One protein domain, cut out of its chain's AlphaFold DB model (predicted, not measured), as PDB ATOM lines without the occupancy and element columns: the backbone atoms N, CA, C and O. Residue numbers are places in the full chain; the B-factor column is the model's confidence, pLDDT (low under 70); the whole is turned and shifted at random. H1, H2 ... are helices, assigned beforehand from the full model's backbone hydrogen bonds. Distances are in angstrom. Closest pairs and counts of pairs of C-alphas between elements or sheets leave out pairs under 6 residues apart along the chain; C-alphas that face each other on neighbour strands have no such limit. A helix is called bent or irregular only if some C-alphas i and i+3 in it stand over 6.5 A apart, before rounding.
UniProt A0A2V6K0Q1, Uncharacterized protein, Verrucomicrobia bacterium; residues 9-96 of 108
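This is residues 9 to 96 of the 108 residues of an uncharacterized protein of Verrucomicrobia bacterium (UniProt A0A2V6K0Q1). The model is a long, lopsided helical hairpin: H1 runs one way, a looped link of residues 32 to 50 turns at one end, and the much longer H2 runs back beside H1 and on past it. Residues 79 to 96, of which 79 to 94 belong to H2, stick out as a free arm. The printed part has 88 residues, with two named helices in the order H1, H2 and no named strand, and its class is all helix. The whole is extended, with a radius of gyration of the C-alphas of 21.2 A, and it spans 73 by 23 by 15 A, a rod.

H1, residues 9 to 31, and H2, residues 51 to 94, form a helical hairpin. They touch, and their closest C-alphas, those of Ala 14 and Gly 71, are 5.1 A apart. Their lines stand at a shallow tilt of 23 degrees, and they run opposite ways. H2 touches H1 with residues 54 to 75 alone. H1 has a kink of 37 degrees near residue 17 and is irregular, with C-alphas 14 and 17 at 7.2 A; H2 has a kink of 41 degrees near residue 66. Of the O i to N i+4 pairs, 17 of 19 in H1 and 34 of 40 in H2 are within hydrogen-bond range.

H1 begins at C-alpha 9, (-115.736, 52.402, -74.821), and measures 33.0 A from first to last C-alpha. In the link, residues 44 to 45 pair with residues 48 to 49, antiparallel. H2 measures 63.3 A, from C-alpha 51 at (-139.532, 41.207, -90.002) to C-alpha 94 at (-86.381, 65.865, -66.050).

The two C-alphas farthest apart, those of Gly 47 and Arg 96, are 72.7 A apart. Without residues 79 to 96, which stand free, the body spans 48 by 20 by 15 A. The link from H1 to H2, 19 residues, is long. The printed part has no cut. Its mean pLDDT is 82.5; residues 37, 93 to 94 and 96 are under 70.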
ATOM      1  N   LEU A   9    -114.542  51.690 -74.355       84.00
ATOM      2  CA  LEU A   9    -115.736  52.402 -74.821       84.00
ATOM      3  C   LEU A   9    -115.676  52.736 -76.317       84.00
ATOM      4  O   LEU A   9    -116.672  52.553 -77.011       84.00
ATOM      5  N   ILE A  10    -114.519  53.174 -76.825       85.19
ATOM      6  CA  ILE A  10    -114.324  53.441 -78.262       85.19
ATOM      7  C   ILE A  10    -114.515  52.152 -79.068       85.19
ATOM      8  O   ILE A  10    -115.194  52.164 -80.093       85.19
ATOM      9  N   PHE A  11    -113.972  51.031 -78.582       85.06
ATOM     10  CA  PHE A  11    -114.157  49.725 -79.215       85.06
ATOM     11  C   PHE A  11    -115.627  49.291 -79.201       85.06
ATOM     12  O   PHE A  11    -116.181  48.979 -80.249       85.06
ATOM     13  N   LEU A  12    -116.293  49.321 -78.045       85.19
ATOM     14  CA  LEU A  12    -117.713  48.967 -77.946       85.19
ATOM     15  C   LEU A  12    -118.576  49.815 -78.884       85.19
ATOM     16  O   LEU A  12    -119.424  49.273 -79.582       85.19
ATOM     17  N   PHE A  13    -118.327  51.121 -78.952       83.94
ATOM     18  CA  PHE A  13    -119.075  52.029 -79.816       83.94
ATOM     19  C   PHE A  13    -118.831  51.768 -81.310       83.94
ATOM     20  O   PHE A  13    -119.777  51.733 -82.095       83.94
ATOM     21  N   ALA A  14    -117.576  51.546 -81.712       83.25
ATOM     22  CA  ALA A  14    -117.229  51.279 -83.106       83.25
ATOM     23  C   ALA A  14    -117.764  49.920 -83.595       83.25
ATOM     24  O   ALA A  14    -118.220  49.813 -84.732       83.25
ATOM     25  N   PHE A  15    -117.739  48.893 -82.737       83.00
ATOM     26  CA  PHE A  15    -118.118  47.520 -83.094       83.00
ATOM     27  C   PHE A  15    -119.583  47.159 -82.794       83.00
ATOM     28  O   PHE A  15    -120.072  46.160 -83.323       83.00
ATOM     29  N   ALA A  16    -120.316  47.958 -82.013       84.00
ATOM     30  CA  ALA A  16    -121.742  47.742 -81.742       84.00
ATOM     31  C   ALA A  16    -122.608  47.517 -83.006       84.00
ATOM     32  O   ALA A  16    -123.342  46.525 -83.042       84.00
ATOM     33  N   PRO A  17    -122.524  48.348 -84.067       81.25
ATOM     34  CA  PRO A  17    -123.348  48.142 -85.263       81.25
ATOM     35  C   PRO A  17    -122.961  46.885 -86.051       81.25
ATOM     36  O   PRO A  17    -123.830  46.253 -86.646       81.25
ATOM     37  N   ILE A  18    -121.696  46.454 -85.992       84.00
ATOM     38  CA  ILE A  18    -121.259  45.190 -86.610       84.00
ATOM     39  C   ILE A  18    -121.961  44.005 -85.935       84.00
ATOM     40  O   ILE A  18    -122.461  43.115 -86.620       84.00
ATOM     41  N   GLY A  19    -122.058  44.015 -84.601       84.00
ATOM     42  CA  GLY A  19    -122.790  42.989 -83.852       84.00
ATOM     43  C   GLY A  19    -124.274  42.928 -84.225       84.00
ATOM     44  O   GLY A  19    -124.815  41.839 -84.412       84.00
ATOM     45  N   SER A  20    -124.909  44.090 -84.405       84.75
ATOM     46  CA  SER A  20    -126.312  44.203 -84.834       84.75
ATOM     47  C   SER A  20    -126.560  43.548 -86.198       84.75
ATOM     48  O   SER A  20    -127.453  42.711 -86.337       84.75
ATOM     49  N   VAL A  21    -125.737  43.874 -87.200       84.00
ATOM     50  CA  VAL A  21    -125.876  43.325 -88.561       84.00
ATOM     51  C   VAL A  21    -125.560  41.835 -88.601       84.00
ATOM     52  O   VAL A  21    -126.261  41.076 -89.266       84.00
ATOM     53  N   MET A  22    -124.539  41.389 -87.866       85.38
ATOM     54  CA  MET A  22    -124.197  39.967 -87.777       85.38
ATOM     55  C   MET A  22    -125.343  39.147 -87.181       85.38
ATOM     56  O   MET A  22    -125.653  38.075 -87.698       85.38
ATOM     57  N   LEU A  23    -126.007  39.661 -86.142       84.06
ATOM     58  CA  LEU A  23    -127.176  39.011 -85.554       84.06
ATOM     59  C   LEU A  23    -128.344  38.950 -86.548       84.06
ATOM     60  O   LEU A  23    -128.959  37.897 -86.704       84.06
ATOM     61  N   CYS A  24    -128.604  40.044 -87.268       84.31
ATOM     62  CA  CYS A  24    -129.608  40.086 -88.329       84.31
ATOM     63  C   CYS A  24    -129.343  39.030 -89.410       84.31
ATOM     64  O   CYS A  24    -130.227  38.241 -89.740       84.31
ATOM     65  N   ALA A  25    -128.113  38.978 -89.927       83.19
ATOM     66  CA  ALA A  25    -127.709  38.033 -90.961       83.19
ATOM     67  C   ALA A  25    -127.790  36.579 -90.476       83.19
ATOM     68  O   ALA A  25    -128.250  35.710 -91.214       83.19
ATOM     69  N   ALA A  26    -127.395  36.313 -89.227       85.94
ATOM     70  CA  ALA A  26    -127.475  34.984 -88.635       85.94
ATOM     71  C   ALA A  26    -128.926  34.490 -88.540       85.94
ATOM     72  O   ALA A  26    -129.210  33.359 -88.931       85.94
ATOM     73  N   ILE A  27    -129.847  35.340 -88.073       84.31
ATOM     74  CA  ILE A  27    -131.274  35.004 -87.973       84.31
ATOM     75  C   ILE A  27    -131.876  34.828 -89.373       84.31
ATOM     76  O   ILE A  27    -132.528  33.820 -89.638       84.31
ATOM     77  N   ALA A  28    -131.614  35.756 -90.296       84.38
ATOM     78  CA  ALA A  28    -132.114  35.677 -91.666       84.38
ATOM     79  C   ALA A  28    -131.664  34.389 -92.370       84.38
ATOM     80  O   ALA A  28    -132.480  33.690 -92.965       84.38
ATOM     81  N   ASN A  29    -130.384  34.033 -92.238       85.00
ATOM     82  CA  ASN A  29    -129.821  32.828 -92.837       85.00
ATOM     83  C   ASN A  29    -130.323  31.538 -92.167       85.00
ATOM     84  O   ASN A  29    -130.497  30.531 -92.844       85.00
ATOM     85  N   ALA A  30    -130.581  31.557 -90.854       85.94
ATOM     86  CA  ALA A  30    -131.107  30.396 -90.133       85.94
ATOM     87  C   ALA A  30    -132.560  30.060 -90.514       85.94
ATOM     88  O   ALA A  30    -132.918  28.885 -90.561       85.94
ATOM     89  N   TYR A  31    -133.382  31.074 -90.801       84.25
ATOM     90  CA  TYR A  31    -134.809  30.907 -91.107       84.25
ATOM     91  C   TYR A  31    -135.161  31.118 -92.591       84.25
ATOM     92  O   TYR A  31    -136.321  30.978 -92.969       84.25
ATOM     93  N   GLY A  32    -134.178  31.432 -93.441       81.19
ATOM     94  CA  GLY A  32    -134.378  31.687 -94.872       81.19
ATOM     95  C   GLY A  32    -135.165  32.969 -95.165       81.19
ATOM     96  O   GLY A  32    -135.795  33.081 -96.216       81.19
ATOM     97  N   CYS A  33    -135.164  33.922 -94.232       82.62
ATOM     98  CA  CYS A  33    -135.916  35.163 -94.368       82.62
ATOM     99  C   CYS A  33    -135.185  36.165 -95.259       82.62
ATOM    100  O   CYS A  33    -133.966  36.325 -95.189       82.62
ATOM    101  N   LYS A  34    -135.958  36.884 -96.074       77.75
ATOM    102  CA  LYS A  34    -135.448  37.980 -96.892       77.75
ATOM    103  C   LYS A  34    -135.313  39.238 -96.033       77.75
ATOM    104  O   LYS A  34    -136.257  39.614 -95.347       77.75
ATOM    105  N   VAL A  35    -134.145  39.870 -96.078       75.94
ATOM    106  CA  VAL A  35    -133.869  41.146 -95.413       75.94
ATOM    107  C   VAL A  35    -133.396  42.113 -96.483       75.94
ATOM    108  O   VAL A  35    -132.359  41.881 -97.097       75.94
ATOM    109  N   ASP A  36    -134.164  43.175 -96.700       74.44
ATOM    110  CA  ASP A  36    -133.802  44.268 -97.592       74.44
ATOM    111  C   ASP A  36    -133.751  45.573 -96.794       74.44
ATOM    112  O   ASP A  36    -134.523  45.795 -95.863       74.44
ATOM    113  N   GLU A  37    -132.848  46.466 -97.181       68.31
ATOM    114  CA  GLU A  37    -132.667  47.775 -96.538       68.31
ATOM    115  C   GLU A  37    -133.761  48.781 -96.949       68.31
ATOM    116  O   GLU A  37    -133.954  49.807 -96.298       68.31
ATOM    117  N   GLY A  38    -134.496  48.483 -98.029       72.31
ATOM    118  CA  GLY A  38    -135.546  49.338 -98.590       72.31
ATOM    119  C   GLY A  38    -136.953  49.082 -98.043       72.31
ATOM    120  O   GLY A  38    -137.815  49.950 -98.172       72.31
ATOM    121  N   SER A  39    -137.203  47.922 -97.429       73.12
ATOM    122  CA  SER A  39    -138.521  47.561 -96.897       73.12
ATOM    123  C   SER A  39    -138.439  46.466 -95.840       73.12
ATOM    124  O   SER A  39    -137.654  45.527 -95.955       73.12
ATOM    125  N   ALA A  40    -139.312  46.551 -94.835       80.56
ATOM    126  CA  ALA A  40    -139.507  45.465 -93.886       80.56
ATOM    127  C   ALA A  40    -140.240  44.302 -94.575       80.56
ATOM    128  O   ALA A  40    -141.327  44.484 -95.129       80.56
ATOM    129  N   HIS A  41    -139.646  43.109 -94.534       79.81
ATOM    130  CA  HIS A  41    -140.256  41.886 -95.053       79.81
ATOM    131  C   HIS A  41    -140.698  40.992 -93.895       79.81
ATOM    132  O   HIS A  41    -139.892  40.754 -92.993       79.81
ATOM    133  N   PRO A  42    -141.945  40.486 -93.905       80.62
ATOM    134  CA  PRO A  42    -142.445  39.642 -92.829       80.62
ATOM    135  C   PRO A  42    -141.601  38.368 -92.722       80.62
ATOM    136  O   PRO A  42    -141.377  37.667 -93.713       80.62
ATOM    137  N   CYS A  43    -141.134  38.071 -91.511       83.00
ATOM    138  CA  CYS A  43    -140.313  36.901 -91.202       83.00
ATOM    139  C   CYS A  43    -140.913  36.195 -89.992       83.00
ATOM    140  O   CYS A  43    -140.701  36.599 -88.847       83.00
ATOM    141  N   ILE A  44    -141.708  35.158 -90.253       84.44
ATOM    142  CA  ILE A  44    -142.498  34.497 -89.219       84.44
ATOM    143  C   ILE A  44    -141.673  33.349 -88.649       84.44
ATOM    144  O   ILE A  44    -141.465  32.327 -89.301       84.44
ATOM    145  N   ILE A  45    -141.231  33.513 -87.405       83.50
ATOM    146  CA  ILE A  45    -140.484  32.507 -86.653       83.50
ATOM    147  C   ILE A  45    -141.367  32.073 -85.487       83.50
ATOM    148  O   ILE A  45    -141.749  32.891 -84.652       83.50
ATOM    149  N   ASN A  46    -141.721  30.787 -85.425       84.25
ATOM    150  CA  ASN A  46    -142.618  30.241 -84.393       84.25
ATOM    151  C   ASN A  46    -143.958  31.004 -84.256       84.25
ATOM    152  O   ASN A  46    -144.489  31.135 -83.157       84.25
ATOM    153  N   GLY A  47    -144.503  31.529 -85.359       83.62
ATOM    154  CA  GLY A  47    -145.782  32.252 -85.366       83.62
ATOM    155  C   GLY A  47    -145.704  33.737 -84.982       83.62
ATOM    156  O   GLY A  47    -146.729  34.410 -85.023       83.62
ATOM    157  N   HIS A  48    -144.518  34.262 -84.663       83.25
ATOM    158  CA  HIS A  48    -144.289  35.688 -84.418       83.25
ATOM    159  C   HIS A  48    -143.541  36.327 -85.590       83.25
ATOM    160  O   HIS A  48    -142.593  35.736 -86.108       83.25
ATOM    161  N   ASP A  49    -143.959  37.526 -85.999       87.38
ATOM    162  CA  ASP A  49    -143.290  38.292 -87.052       87.38
ATOM    163  C   ASP A  49    -142.101  39.070 -86.475       87.38
ATOM    164  O   ASP A  49    -142.262  39.954 -85.634       87.38
ATOM    165  N   TYR A  50    -140.902  38.720 -86.930       85.62
ATOM    166  CA  TYR A  50    -139.653  39.399 -86.593       85.62
ATOM    167  C   TYR A  50    -139.166  40.315 -87.721       85.62
ATOM    168  O   TYR A  50    -138.100  40.914 -87.595       85.62
ATOM    169  N   GLY A  51    -139.921  40.452 -88.813       84.25
ATOM    170  CA  GLY A  51    -139.532  41.207 -90.002       84.25
ATOM    171  C   GLY A  51    -139.119  42.648 -89.711       84.25
ATOM    172  O   GLY A  51    -138.076  43.103 -90.174       84.25
ATOM    173  N   GLU A  52    -139.881  43.349 -88.870       83.50
ATOM    174  CA  GLU A  52    -139.569  44.718 -88.438       83.50
ATOM    175  C   GLU A  52    -138.284  44.791 -87.592       83.50
ATOM    176  O   GLU A  52    -137.503  45.742 -87.689       83.50
ATOM    177  N   LEU A  53    -138.024  43.756 -86.793       82.75
ATOM    178  CA  LEU A  53    -136.852  43.673 -85.927       82.75
ATOM    179  C   LEU A  53    -135.585  43.401 -86.750       82.75
ATOM    180  O   LEU A  53    -134.576  44.078 -86.561       82.75
ATOM    181  N   LEU A  54    -135.656  42.482 -87.719       82.94
ATOM    182  CA  LEU A  54    -134.599  42.252 -88.709       82.94
ATOM    183  C   LEU A  54    -134.341  43.511 -89.551       82.94
ATOM    184  O   LEU A  54    -133.190  43.898 -89.732       82.94
ATOM    185  N   TYR A  55    -135.394  44.201 -89.996       83.88
ATOM    186  CA  TYR A  55    -135.264  45.471 -90.712       83.88
ATOM    187  C   TYR A  55    -134.532  46.528 -89.874       83.88
ATOM    188  O   TYR A  55    -133.556  47.120 -90.330       83.88
ATOM    189  N   SER A  56    -134.936  46.704 -88.614       82.75
ATOM    190  CA  SER A  56    -134.297  47.645 -87.688       82.75
ATOM    191  C   SER A  56    -132.820  47.310 -87.470       82.75
ATOM    192  O   SER A  56    -131.974  48.200 -87.529       82.75
ATOM    193  N   LEU A  57    -132.484  46.030 -87.274       81.69
ATOM    194  CA  LEU A  57    -131.097  45.579 -87.124       81.69
ATOM    195  C   LEU A  57    -130.262  45.795 -88.399       81.69
ATOM    196  O   LEU A  57    -129.077  46.118 -88.291       81.69
ATOM    197  N   GLY A  58    -130.867  45.638 -89.581       80.31
ATOM    198  CA  GLY A  58    -130.243  45.913 -90.877       80.31
ATOM    199  C   GLY A  58    -129.980  47.405 -91.098       80.31
ATOM    200  O   GLY A  58    -128.863  47.794 -91.433       80.31
ATOM    201  N   VAL A  59    -130.961  48.266 -90.801       83.81
ATOM    202  CA  VAL A  59    -130.805  49.732 -90.849       83.81
ATOM    203  C   VAL A  59    -129.775  50.212 -89.825       83.81
ATOM    204  O   VAL A  59    -128.998  51.120 -90.114       83.81
ATOM    205  N   MET A  60    -129.671  49.568 -88.657       80.44
ATOM    206  CA  MET A  60    -128.591  49.845 -87.701       80.44
ATOM    207  C   MET A  60    -127.195  49.580 -88.286       80.44
ATOM    208  O   MET A  60    -126.218  50.184 -87.843       80.44
ATOM    209  N   GLY A  61    -127.086  48.758 -89.332       79.12
ATOM    210  CA  GLY A  61    -125.860  48.598 -90.109       79.12
ATOM    211  C   GLY A  61    -125.387  49.875 -90.789       79.12
ATOM    212  O   GLY A  61    -124.185  50.107 -90.866       79.12
ATOM    213  N   TRP A  62    -126.292  50.770 -91.184       83.38
ATOM    214  CA  TRP A  62    -125.920  52.057 -91.776       83.38
ATOM    215  C   TRP A  62    -125.168  52.952 -90.797       83.38
ATOM    216  O   TRP A  62    -124.305  53.730 -91.209       83.38
ATOM    217  N   PHE A  63    -125.413  52.799 -89.493       83.00
ATOM    218  CA  PHE A  63    -124.633  53.509 -88.486       83.00
ATOM    219  C   PHE A  63    -123.151  53.141 -88.548       83.00
ATOM    220  O   PHE A  63    -122.340  53.982 -88.185       83.00
ATOM    221  N   MET A  64    -122.770  51.974 -89.084       81.69
ATOM    222  CA  MET A  64    -121.368  51.606 -89.316       81.69
ATOM    223  C   MET A  64    -120.623  52.644 -90.169       81.69
ATOM    224  O   MET A  64    -119.453  52.913 -89.905       81.69
ATOM    225  N   LEU A  65    -121.296  53.286 -91.134       83.38
ATOM    226  CA  LEU A  65    -120.701  54.343 -91.964       83.38
ATOM    227  C   LEU A  65    -120.316  55.585 -91.155       83.38
ATOM    228  O   LEU A  65    -119.433  56.329 -91.567       83.38
ATOM    229  N   VAL A  66    -120.959  55.809 -90.009       86.00
ATOM    230  CA  VAL A  66    -120.695  56.950 -89.124       86.00
ATOM    231  C   VAL A  66    -119.827  56.531 -87.940       86.00
ATOM    232  O   VAL A  66    -118.868  57.226 -87.602       86.00
ATOM    233  N   THR A  67    -120.117  55.390 -87.317       84.38
ATOM    234  CA  THR A  67    -119.411  54.906 -86.128       84.38
ATOM    235  C   THR A  67    -117.996  54.446 -86.441       84.38
ATOM    236  O   THR A  67    -117.136  54.613 -85.580       84.38
ATOM    237  N   LEU A  68    -117.706  53.927 -87.643       83.69
ATOM    238  CA  LEU A  68    -116.335  53.574 -88.021       83.69
ATOM    239  C   LEU A  68    -115.439  54.814 -88.161       83.69
ATOM    240  O   LEU A  68    -114.416  54.859 -87.474       83.69
ATOM    241  N   PRO A  69    -115.788  55.843 -88.966       84.88
ATOM    242  CA  PRO A  69    -115.007  57.076 -89.002       84.88
ATOM    243  C   PRO A  69    -114.940  57.751 -87.634       84.88
ATOM    244  O   PRO A  69    -113.855  58.122 -87.192       84.88
ATOM    245  N   ALA A  70    -116.069  57.867 -86.925       85.56
ATOM    246  CA  ALA A  70    -116.100  58.486 -85.603       85.56
ATOM    247  C   ALA A  70    -115.226  57.730 -84.589       85.56
ATOM    248  O   ALA A  70    -114.479  58.353 -83.838       85.56
ATOM    249  N   GLY A  71    -115.267  56.396 -84.600       85.56
ATOM    250  CA  GLY A  71    -114.429  55.535 -83.770       85.56
ATOM    251  C   GLY A  71    -112.945  55.688 -84.093       85.56
ATOM    252  O   GLY A  71    -112.130  55.783 -83.177       85.56
ATOM    253  N   LEU A  72    -112.589  55.807 -85.377       86.50
ATOM    254  CA  LEU A  72    -111.219  56.086 -85.805       86.50
ATOM    255  C   LEU A  72    -110.737  57.450 -85.293       86.50
ATOM    256  O   LEU A  72    -109.663  57.535 -84.702       86.50
ATOM    257  N   PHE A  73    -111.537  58.507 -85.457       88.38
ATOM    258  CA  PHE A  73    -111.194  59.836 -84.941       88.38
ATOM    259  C   PHE A  73    -111.067  59.843 -83.416       88.38
ATOM    260  O   PHE A  73    -110.120  60.421 -82.881       88.38
ATOM    261  N   ALA A  74    -111.970  59.157 -82.713       87.19
ATOM    262  CA  ALA A  74    -111.911  59.014 -81.264       87.19
ATOM    263  C   ALA A  74    -110.644  58.265 -80.819       87.19
ATOM    264  O   ALA A  74    -109.978  58.691 -79.873       87.19
ATOM    265  N   PHE A  75    -110.264  57.197 -81.526       84.38
ATOM    266  CA  PHE A  75    -109.043  56.439 -81.257       84.38
ATOM    267  C   PHE A  75    -107.778  57.279 -81.480       84.38
ATOM    268  O   PHE A  75    -106.892  57.302 -80.625       84.38
ATOM    269  N   VAL A  76    -107.711  58.024 -82.588       88.81
ATOM    270  CA  VAL A  76    -106.591  58.930 -82.887       88.81
ATOM    271  C   VAL A  76    -106.488  60.037 -81.836       88.81
ATOM    272  O   VAL A  76    -105.402  60.283 -81.312       88.81
ATOM    273  N   GLY A  77    -107.607  60.667 -81.469       87.88
ATOM    274  CA  GLY A  77    -107.640  61.692 -80.423       87.88
ATOM    275  C   GLY A  77    -107.173  61.160 -79.067       87.88
ATOM    276  O   GLY A  77    -106.366  61.800 -78.389       87.88
ATOM    277  N   TRP A  78    -107.609  59.953 -78.699       88.94
ATOM    278  CA  TRP A  78    -107.160  59.276 -77.483       88.94
ATOM    279  C   TRP A  78    -105.652  58.982 -77.504       88.94
ATOM    280  O   TRP A  78    -104.968  59.247 -76.513       88.94
ATOM    281  N   LEU A  79    -105.111  58.509 -78.635       86.12
ATOM    282  CA  LEU A  79    -103.673  58.269 -78.808       86.12
ATOM    283  C   LEU A  79    -102.855  59.552 -78.645       86.12
ATOM    284  O   LEU A  79    -101.878  59.565 -77.897       86.12
ATOM    285  N   ILE A  80    -103.269  60.641 -79.300       89.38
ATOM    286  CA  ILE A  80    -102.604  61.946 -79.187       89.38
ATOM    287  C   ILE A  80    -102.597  62.401 -77.727       89.38
ATOM    288  O   ILE A  80    -101.553  62.788 -77.201       89.38
ATOM    289  N   PHE A  81    -103.739  62.308 -77.046       88.06
ATOM    290  CA  PHE A  81    -103.849  62.704 -75.647       88.06
ATOM    291  C   PHE A  81    -102.936  61.872 -74.734       88.06
ATOM    292  O   PHE A  81    -102.267  62.425 -73.857       88.06
ATOM    293  N   LEU A  82    -102.845  60.559 -74.964       86.31
ATOM    294  CA  LEU A  82    -101.957  59.669 -74.217       86.31
ATOM    295  C   LEU A  82    -100.479  60.030 -74.432       86.31
ATOM    296  O   LEU A  82     -99.725  60.110 -73.460       86.31
ATOM    297  N   ILE A  83    -100.076  60.314 -75.673       87.56
ATOM    298  CA  ILE A  83     -98.705  60.727 -76.011       87.56
ATOM    299  C   ILE A  83     -98.364  62.070 -75.355       87.56
ATOM    300  O   ILE A  83     -97.318  62.190 -74.715       87.56
ATOM    301  N   LEU A  84     -99.244  63.071 -75.458       88.69
ATOM    302  CA  LEU A  84     -99.033  64.390 -74.853       88.69
ATOM    303  C   LEU A  84     -98.926  64.298 -73.330       88.69
ATOM    304  O   LEU A  84     -98.044  64.916 -72.726       88.69
ATOM    305  N   HIS A  85     -99.783  63.491 -72.702       86.31
ATOM    306  CA  HIS A  85     -99.723  63.265 -71.267       86.31
ATOM    307  C   HIS A  85     -98.397  62.604 -70.868       86.31
ATOM    308  O   HIS A  85     -97.741  63.071 -69.934       86.31
ATOM    309  N   LEU A  86     -97.957  61.564 -71.585       84.56
ATOM    310  CA  LEU A  86     -96.689  60.887 -71.308       84.56
ATOM    311  C   LEU A  86     -95.485  61.824 -71.484       84.56
ATOM    312  O   LEU A  86     -94.612  61.879 -70.617       84.56
ATOM    313  N   ALA A  87     -95.476  62.622 -72.553       85.69
ATOM    314  CA  ALA A  87     -94.439  63.617 -72.808       85.69
ATOM    315  C   ALA A  87     -94.395  64.684 -71.701       85.69
ATOM    316  O   ALA A  87     -93.321  65.043 -71.218       85.69
ATOM    317  N   SER A  88     -95.555  65.160 -71.236       84.81
ATOM    318  CA  SER A  88     -95.629  66.107 -70.116       84.81
ATOM    319  C   SER A  88     -95.076  65.518 -68.812       84.81
ATOM    320  O   SER A  88     -94.406  66.218 -68.049       84.81
ATOM    321  N   TRP A  89     -95.290  64.219 -68.581       76.56
ATOM    322  CA  TRP A  89     -94.758  63.500 -67.428       76.56
ATOM    323  C   TRP A  89     -93.234  63.384 -67.492       76.56
ATOM    324  O   TRP A  89     -92.563  63.687 -66.508       76.56
ATOM    325  N   GLN A  90     -92.669  63.057 -68.657       78.31
ATOM    326  CA  GLN A  90     -91.215  63.016 -68.852       78.31
ATOM    327  C   GLN A  90     -90.555  64.376 -68.602       78.31
ATOM    328  O   GLN A  90     -89.555  64.452 -67.887       78.31
ATOM    329  N   LYS A  91     -91.141  65.470 -69.114       74.50
ATOM    330  CA  LYS A  91     -90.609  66.823 -68.869       74.50
ATOM    331  C   LYS A  91     -90.637  67.199 -67.387       74.50
ATOM    332  O   LYS A  91     -89.691  67.803 -66.890       74.50
ATOM    333  N   ARG A  92     -91.693  66.807 -66.664       70.44
ATOM    334  CA  ARG A  92     -91.795  67.019 -65.211       70.44
ATOM    335  C   ARG A  92     -90.755  66.226 -64.422       70.44
ATOM    336  O   ARG A  92     -90.258  66.739 -63.426       70.44
ATOM    337  N   PHE A  93     -90.407  65.014 -64.852       66.19
ATOM    338  CA  PHE A  93     -89.341  64.239 -64.214       66.19
ATOM    339  C   PHE A  93     -87.951  64.815 -64.483       66.19
ATOM    340  O   PHE A  93     -87.172  64.932 -63.543       66.19
ATOM    341  N   ALA A  94     -87.661  65.239 -65.715       68.62
ATOM    342  CA  ALA A  94     -86.381  65.865 -66.050       68.62
ATOM    343  C   ALA A  94     -86.137  67.149 -65.235       68.62
ATOM    344  O   ALA A  94     -85.040  67.363 -64.732       68.62
ATOM    345  N   ALA A  95     -87.180  67.958 -65.023       71.62
ATOM    346  CA  ALA A  95     -87.105  69.159 -64.190       71.62
ATOM    347  C   ALA A  95     -86.903  68.877 -62.687       71.62
ATOM    348  O   ALA A  95     -86.549  69.785 -61.942       71.62
ATOM    349  N   ARG A  96     -87.149  67.644 -62.219       67.00
ATOM    350  CA  ARG A  96     -86.952  67.248 -60.814       67.00
ATOM    351  C   ARG A  96     -85.556  66.708 -60.510       67.00
ATOM    352  O   ARG A  96     -85.266  66.504 -59.335       67.00
TER     353      ARG A  96